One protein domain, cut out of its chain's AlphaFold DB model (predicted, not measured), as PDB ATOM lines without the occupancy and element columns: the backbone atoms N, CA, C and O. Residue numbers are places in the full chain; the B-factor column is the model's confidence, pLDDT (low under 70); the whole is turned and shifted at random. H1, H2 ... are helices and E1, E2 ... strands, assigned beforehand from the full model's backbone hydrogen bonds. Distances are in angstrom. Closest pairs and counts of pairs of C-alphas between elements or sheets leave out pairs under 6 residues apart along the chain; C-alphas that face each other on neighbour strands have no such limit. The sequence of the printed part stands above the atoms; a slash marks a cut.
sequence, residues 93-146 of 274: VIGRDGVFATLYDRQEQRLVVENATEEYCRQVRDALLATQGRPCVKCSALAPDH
ATOM      1  N   VAL A  93     -33.497  -1.609  10.679       92.12
ATOM      2  CA  VAL A  93     -32.671  -2.509  11.489       92.12
ATOM      3  C   VAL A  93     -31.366  -1.837  11.866       92.12
ATOM      4  O   VAL A  93     -30.700  -1.234  11.024       92.12
ATOM      5  N   ILE A  94     -30.988  -1.966  13.136       92.75
ATOM      6  CA  ILE A  94     -29.707  -1.484  13.648       92.75
ATOM      7  C   ILE A  94     -28.739  -2.665  13.728       92.75
ATOM      8  O   ILE A  94     -28.885  -3.540  14.579       92.75
ATOM      9  N   GLY A  95     -27.755  -2.699  12.832       91.06
ATOM     10  CA  GLY A  95     -26.619  -3.619  12.908       91.06
ATOM     11  C   GLY A  95     -25.499  -3.030  13.766       91.06
ATOM     12  O   GLY A  95     -25.295  -1.817  13.750       91.06
ATOM     13  N   ARG A  96     -24.762  -3.865  14.506       90.38
ATOM     14  CA  ARG A  96     -23.564  -3.450  15.261       90.38
ATOM     15  C   ARG A  96     -22.318  -4.076  14.650       90.38
ATOM     16  O   ARG A  96     -22.317  -5.274  14.384       90.38
ATOM     17  N   ASP A  97     -21.271  -3.273  14.504       83.81
ATOM     18  CA  ASP A  97     -19.925  -3.723  14.152       83.81
ATOM     19  C   ASP A  97     -18.919  -3.091  15.129       83.81
ATOM     20  O   ASP A  97     -18.525  -1.925  15.025       83.81
ATOM     21  N   GLY A  98     -18.594  -3.841  16.186       90.56
ATOM     22  CA  GLY A  98     -17.780  -3.352  17.298       90.56
ATOM     23  C   GLY A  98     -18.443  -2.208  18.080       90.56
ATOM     24  O   GLY A  98     -19.513  -2.374  18.670       90.56
ATOM     25  N   VAL A  99     -17.767  -1.054  18.136       91.50
ATOM     26  CA  VAL A  99     -18.235   0.156  18.850       91.50
ATOM     27  C   VAL A  99     -19.234   0.960  18.006       91.50
ATOM     28  O   VAL A  99     -19.960   1.798  18.541       91.50
ATOM     29  N   PHE A 100     -19.310   0.680  16.706       92.81
ATOM     30  CA  PHE A 100     -20.169   1.393  15.774       92.81
ATOM     31  C   PHE A 100     -21.464   0.628  15.491       92.81
ATOM     32  O   PHE A 100     -21.556  -0.595  15.620       92.81
ATOM     33  N   ALA A 101     -22.483   1.378  15.097       93.19
ATOM     34  CA  ALA A 101     -23.781   0.898  14.679       93.19
ATOM     35  C   ALA A 101     -24.159   1.497  13.321       93.19
ATOM     36  O   ALA A 101     -23.726   2.588  12.941       93.19
ATOM     37  N   THR A 102     -24.981   0.746  12.600       92.81
ATOM     38  CA  THR A 102     -25.453   1.056  11.256       92.81
ATOM     39  C   THR A 102     -26.967   0.922  11.229       92.81
ATOM     40  O   THR A 102     -27.490  -0.122  11.618       92.81
ATOM     41  N   LEU A 103     -27.670   1.952  10.754       93.81
ATOM     42  CA  LEU A 103     -29.117   1.916  10.545       93.81
ATOM     43  C   LEU A 103     -29.414   1.590   9.080       93.81
ATOM     44  O   LEU A 103     -29.015   2.335   8.183       93.81
ATOM     45  N   TYR A 104     -30.145   0.506   8.841       90.62
ATOM     46  CA  TYR A 104     -30.493   0.015   7.512       90.62
ATOM     47  C   TYR A 104     -32.011  -0.006   7.316       90.62
ATOM     48  O   TYR A 104     -32.723  -0.598   8.123       90.62
ATOM     49  N   ASP A 105     -32.506   0.612   6.244       91.88
ATOM     50  CA  ASP A 105     -33.903   0.488   5.818       91.88
ATOM     51  C   ASP A 105     -34.043  -0.799   4.992       91.88
ATOM     52  O   ASP A 105     -33.600  -0.866   3.843       91.88
ATOM     53  N   ARG A 106     -34.635  -1.839   5.591       82.62
ATOM     54  CA  ARG A 106     -34.897  -3.138   4.959       82.62
ATOM     55  C   ARG A 106     -35.882  -3.040   3.807       82.62
ATOM     56  O   ARG A 106     -35.744  -3.795   2.848       82.62
ATOM     57  N   GLN A 107     -36.862  -2.146   3.881       82.75
ATOM     58  CA  GLN A 107     -37.869  -2.019   2.834       82.75
ATOM     59  C   GLN A 107     -37.258  -1.402   1.574       82.75
ATOM     60  O   GLN A 107     -37.491  -1.884   0.469       82.75
ATOM     61  N   GLU A 108     -36.440  -0.363   1.742       82.38
ATOM     62  CA  GLU A 108     -35.787   0.342   0.631       82.38
ATOM     63  C   GLU A 108     -34.395  -0.215   0.284       82.38
ATOM     64  O   GLU A 108     -33.746   0.273  -0.640       82.38
ATOM     65  N   GLN A 109     -33.938  -1.242   1.005       81.94
ATOM     66  CA  GLN A 109     -32.626  -1.880   0.852       81.94
ATOM     67  C   GLN A 109     -31.463  -0.873   0.838       81.94
ATOM     68  O   GLN A 109     -30.535  -0.971   0.027       81.94
ATOM     69  N   ARG A 110     -31.493   0.113   1.742       86.62
ATOM     70  CA  ARG A 110     -30.484   1.180   1.783       86.62
ATOM     71  C   ARG A 110     -29.952   1.472   3.174       86.62
ATOM     72  O   ARG A 110     -30.651   1.387   4.181       86.62
ATOM     73  N   LEU A 111     -28.702   1.916   3.185       88.94
ATOM     74  CA  LEU A 111     -28.048   2.460   4.363       88.94
ATOM     75  C   LEU A 111     -28.629   3.839   4.686       88.94
ATOM     76  O   LEU A 111     -28.599   4.739   3.842       88.94
ATOM     77  N   VAL A 112     -29.146   4.000   5.900       92.50
ATOM     78  CA  VAL A 112     -29.661   5.278   6.403       92.50
ATOM     79  C   VAL A 112     -28.576   6.006   7.190       92.50
ATOM     80  O   VAL A 112     -28.332   7.184   6.945       92.50
ATOM     81  N   VAL A 113     -27.900   5.295   8.098       93.06
ATOM     82  CA  VAL A 113     -26.803   5.815   8.928       93.06
ATOM     83  C   VAL A 113     -25.660   4.807   8.931       93.06
ATOM     84  O   VAL A 113     -25.906   3.615   9.096       93.06
ATOM     85  N   GLU A 114     -24.427   5.287   8.787       93.44
ATOM     86  CA  GLU A 114     -23.199   4.485   8.787       93.44
ATOM     87  C   GLU A 114     -22.262   4.947   9.911       93.44
ATOM     88  O   GLU A 114     -22.143   6.149  10.146       93.44
ATOM     89  N   ASN A 115     -21.577   4.009  10.573       91.56
ATOM     90  CA  ASN A 115     -20.517   4.276  11.556       91.56
ATOM     91  C   ASN A 115     -20.892   5.257  12.688       91.56
ATOM     92  O   ASN A 115     -20.080   6.088  13.093       91.56
ATOM     93  N   ALA A 116     -22.110   5.156  13.225       91.88
ATOM     94  CA  ALA A 116     -22.576   6.008  14.321       91.88
ATOM     95  C   ALA A 116     -22.679   5.243  15.647       91.88
ATOM     96  O   ALA A 116     -22.449   4.038  15.708       91.88
ATOM     97  N   THR A 117     -23.044   5.923  16.734       94.62
ATOM     98  CA  THR A 117     -23.411   5.228  17.974       94.62
ATOM     99  C   THR A 117     -24.769   4.535  17.811       94.62
ATOM    100  O   THR A 117     -25.629   4.970  17.038       94.62
ATOM    101  N   GLU A 118     -24.992   3.450  18.557       93.69
ATOM    102  CA  GLU A 118     -26.286   2.752  18.563       93.69
ATOM    103  C   GLU A 118     -27.425   3.679  19.013       93.69
ATOM    104  O   GLU A 118     -28.517   3.642  18.450       93.69
ATOM    105  N   GLU A 119     -27.154   4.549  19.988       93.94
ATOM    106  CA  GLU A 119     -28.106   5.549  20.470       93.94
ATOM    107  C   GLU A 119     -28.534   6.512  19.357       93.94
ATOM    108  O   GLU A 119     -29.731   6.724  19.163       93.94
ATOM    109  N   TYR A 120     -27.586   7.012  18.559       90.44
ATOM    110  CA  TYR A 120     -27.899   7.865  17.414       90.44
ATOM    111  C   TYR A 120     -28.726   7.122  16.355       90.44
ATOM    112  O   TYR A 120     -29.715   7.651  15.851       90.44
ATOM    113  N   CYS A 121     -28.392   5.859  16.063       92.19
ATOM    114  CA  CYS A 121     -29.180   5.041  15.138       92.19
ATOM    115  C   CYS A 121     -30.630   4.854  15.617       92.19
ATOM    116  O   CYS A 121     -31.550   4.917  14.802       92.19
ATOM    117  N   ARG A 122     -30.855   4.668  16.927       92.56
ATOM    118  CA  ARG A 122     -32.209   4.591  17.509       92.56
ATOM    119  C   ARG A 122     -32.954   5.916  17.380       92.56
ATOM    120  O   ARG A 122     -34.099   5.908  16.949       92.56
ATOM    121  N   GLN A 123     -32.303   7.043  17.667       91.44
ATOM    122  CA  GLN A 123     -32.920   8.365  17.515       91.44
ATOM    123  C   GLN A 123     -33.365   8.625  16.069       91.44
ATOM    124  O   GLN A 123     -34.503   9.033  15.836       91.44
ATOM    125  N   VAL A 124     -32.502   8.333  15.087       90.12
ATOM    126  CA  VAL A 124     -32.837   8.489  13.662       90.12
ATOM    127  C   VAL A 124     -33.975   7.551  13.260       90.12
ATOM    128  O   VAL A 124     -34.907   7.977  12.578       90.12
ATOM    129  N   ARG A 125     -33.943   6.292  13.706       93.00
ATOM    130  CA  ARG A 125     -35.029   5.333  13.475       93.00
ATOM    131  C   ARG A 125     -36.364   5.849  13.998       93.00
ATOM    132  O   ARG A 125     -37.348   5.838  13.264       93.00
ATOM    133  N   ASP A 126     -36.402   6.269  15.255       90.12
ATOM    134  CA  ASP A 126     -37.639   6.661  15.922       90.12
ATOM    135  C   ASP A 126     -38.215   7.935  15.269       90.12
ATOM    136  O   ASP A 126     -39.426   8.035  15.067       90.12
ATOM    137  N   ALA A 127     -37.356   8.861  14.820       86.62
ATOM    138  CA  ALA A 127     -37.757  10.022  14.021       86.62
ATOM    139  C   ALA A 127     -38.332   9.636  12.642       86.62
ATOM    140  O   ALA A 127     -39.337  10.204  12.200       86.62
ATOM    141  N   LEU A 128     -37.736   8.653  11.961       87.88
ATOM    142  CA  LEU A 128     -38.248   8.141  10.686       87.88
ATOM    143  C   LEU A 128     -39.601   7.440  10.853       87.88
ATOM    144  O   LEU A 128     -40.525   7.697  10.086       87.88
ATOM    145  N   LEU A 129     -39.758   6.619  11.891       87.19
ATOM    146  CA  LEU A 129     -41.039   5.990  12.224       87.19
ATOM    147  C   LEU A 129     -42.111   7.033  12.572       87.19
ATOM    148  O   LEU A 129     -43.238   6.934  12.096       87.19
ATOM    149  N   ALA A 130     -41.764   8.080  13.326       84.88
ATOM    150  CA  ALA A 130     -42.699   9.151  13.678       84.88
ATOM    151  C   ALA A 130     -43.147  10.009  12.477       84.88
ATOM    152  O   ALA A 130     -44.185  10.677  12.540       84.88
ATOM    153  N   THR A 131     -42.370  10.017  11.388       80.44
ATOM    154  CA  THR A 131     -42.667  10.773  10.160       80.44
ATOM    155  C   THR A 131     -43.340   9.933   9.074       80.44
ATOM    156  O   THR A 131     -43.863  10.504   8.113       80.44
ATOM    157  N   GLN A 132     -43.413   8.607   9.225       77.38
ATOM    158  CA  GLN A 132     -44.154   7.756   8.295       77.38
ATOM    159  C   GLN A 132     -45.625   8.178   8.208       77.38
ATOM    160  O   GLN A 132     -46.321   8.337   9.208       77.38
ATOM    161  N   GLY A 133     -46.095   8.395   6.978       70.38
ATOM    162  CA  GLY A 133     -47.461   8.845   6.698       70.38
ATOM    163  C   GLY A 133     -47.693  10.351   6.858       70.38
ATOM    164  O   GLY A 133     -48.776  10.826   6.521       70.38
ATOM    165  N   ARG A 134     -46.696  11.126   7.309       71.12
ATOM    166  CA  ARG A 134     -46.774  12.591   7.308       71.12
ATOM    167  C   ARG A 134     -46.165  13.150   6.013       71.12
ATOM    168  O   ARG A 134     -45.079  12.722   5.619       71.12
ATOM    169  N   PRO A 135     -46.837  14.095   5.334       67.94
ATOM    170  CA  PRO A 135     -46.229  14.810   4.221       67.94
ATOM    171  C   PRO A 135     -45.048  15.645   4.734       67.94
ATOM    172  O   PRO A 135     -45.095  16.206   5.832       67.94
ATOM    173  N   CYS A 136     -43.968  15.718   3.958       61.72
ATOM    174  CA  CYS A 136     -42.802  16.530   4.285       61.72
ATOM    175  C   CYS A 136     -43.222  17.995   4.460       61.72
ATOM    176  O   CYS A 136     -43.826  18.576   3.563       61.72
ATOM    177  N   VAL A 137     -42.850  18.620   5.580       52.62
ATOM    178  CA  VAL A 137     -43.240  20.007   5.902       52.62
ATOM    179  C   VAL A 137     -42.775  21.003   4.826       52.62
ATOM    180  O   VAL A 137     -43.450  21.995   4.577       52.62
ATOM    181  N   LYS A 138     -41.658  20.719   4.140       54.47
ATOM    182  CA  LYS A 138     -41.067  21.623   3.141       54.47
ATOM    183  C   LYS A 138     -41.736  21.550   1.762       54.47
ATOM    184  O   LYS A 138     -41.812  22.562   1.077       54.47
ATOM    185  N   CYS A 139     -42.187  20.374   1.327       67.19
ATOM    186  CA  CYS A 139     -42.653  20.168  -0.054       67.19
ATOM    187  C   CYS A 139     -44.004  19.453  -0.171       67.19
ATOM    188  O   CYS A 139     -44.499  19.256  -1.274       67.19
ATOM    189  N   SER A 140     -44.601  19.048   0.950       63.00
ATOM    190  CA  SER A 140     -45.836  18.259   1.032       63.00
ATOM    191  C   SER A 140     -45.801  16.876   0.359       63.00
ATOM    192  O   SER A 140     -46.810  16.172   0.381       63.00
ATOM    193  N   ALA A 141     -44.664  16.444  -0.201       65.81
ATOM    194  CA  ALA A 141     -44.500  15.094  -0.734       65.81
ATOM    195  C   ALA A 141     -44.521  14.057   0.397       65.81
ATOM    196  O   ALA A 141     -44.104  14.340   1.524       65.81
ATOM    197  N   LEU A 142     -44.997  12.847   0.106       57.97
ATOM    198  CA  LEU A 142     -44.944  11.749   1.066       57.97
ATOM    199  C   LEU A 142     -43.474  11.409   1.369       57.97
ATOM    200  O   LEU A 142     -42.630  11.388   0.476       57.97
ATOM    201  N   ALA A 143     -43.179  11.157   2.647       55.38
ATOM    202  CA  ALA A 143     -41.828  10.991   3.186       55.38
ATOM    203  C   ALA A 143     -40.860  10.039   2.433       55.38
ATOM    204  O   ALA A 143     -39.663  10.339   2.462       55.38
ATOM    205  N   PRO A 144     -41.284   8.946   1.753       55.31
ATOM    206  CA  PRO A 144     -40.339   8.045   1.082       55.31
ATOM    207  C   PRO A 144     -39.473   8.739   0.018       55.31
ATOM    208  O   PRO A 144     -38.295   8.421  -0.122       55.31
ATOM    209  N   ASP A 145     -40.007   9.757  -0.663       49.91
ATOM    210  CA  ASP A 145     -39.350  10.370  -1.825       49.91
ATOM    211  C   ASP A 145     -38.295  11.440  -1.466       49.91
ATOM    212  O   ASP A 145     -37.623  11.975  -2.347       49.91
ATOM    213  N   HIS A 146     -38.115  11.770  -0.179       58.06
ATOM    214  CA  HIS A 146     -37.336  12.945   0.252       58.06
ATOM    215  C   HIS A 146     -36.068  12.638   1.074       58.06
ATOM    216  O   HIS A 146     -35.247  13.525   1.312       58.06
TER     217      HIS A 146
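AT A GLANCE: This is residues 93 to 146 of the 274 residues of an uncharacterized protein of Streptomyces corchorusii (UniProt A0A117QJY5). A small sheet of three strands, E1, E2 and E3, has one long helix, H1, over one face and its other face bare; a long link and a short helix, H2, follow away from the sheet. It is two layers, a helix on one face of a sheet, in an elongated outline of 39 by 20 by 14 A. The printed part has 54 residues with three named strands, then two named helices; the sheet order is E1, E2, E3, antiparallel, and the class is mixed, helices and strands. The whole is only just loose, close to compact, with a radius of gyration of the C-alphas of 12.3 A.

HOW THE PARTS SIT: E1, residues 93 to 97, E2, residues 100 to 105, and E3, residues 110 to 116, form a meander, each strand the antiparallel neighbour of the one before. In the hairpin of E1 and E2, N 95 and O 102 are 2.9 A apart, within hydrogen-bond range. In the hairpin of E2 and E3, N 103 and O 113 are 2.9 A apart, also within range. H1, residues 118 to 131, is on the sheet at a height of 9.6 A, over E2, and runs along the strands at 8 degrees to E2 on the local plane. The closest C-alphas of E2 and H1, those of Ala 101 and Glu 118, are 5.0 A apart. H2, residues 143 to 146, is close to H1 but not clearly touching, the closest C-alphas being those of Thr 131 and Ala 143, 7.0 A apart; it is apart from E1, E2 and E3. Every O i to N i+4 pair in H1 is within hydrogen-bond range; H2 is too short for such a pair.

IN THESE COORDINATES: E1 begins at C-alpha 93 (-32.671, -2.509, 11.489) and measures 13.1 A, E2 17.0 A and E3 15.6 A. H1 measures 20.1 A, from C-alpha 118 (-26.286, 2.752, 18.563) to C-alpha 131. H2 measures 5.7 A and ends at C-alpha 146 (-37.336, 12.945, 0.252).

THE WHOLE: The two C-alphas farthest apart, those of Gly 98 and Ser 140, are 39.0 A apart. The printed part has no cut. The link from H1 to H2, 11 residues, is long. Residues 135 to 146 have pLDDT under 70.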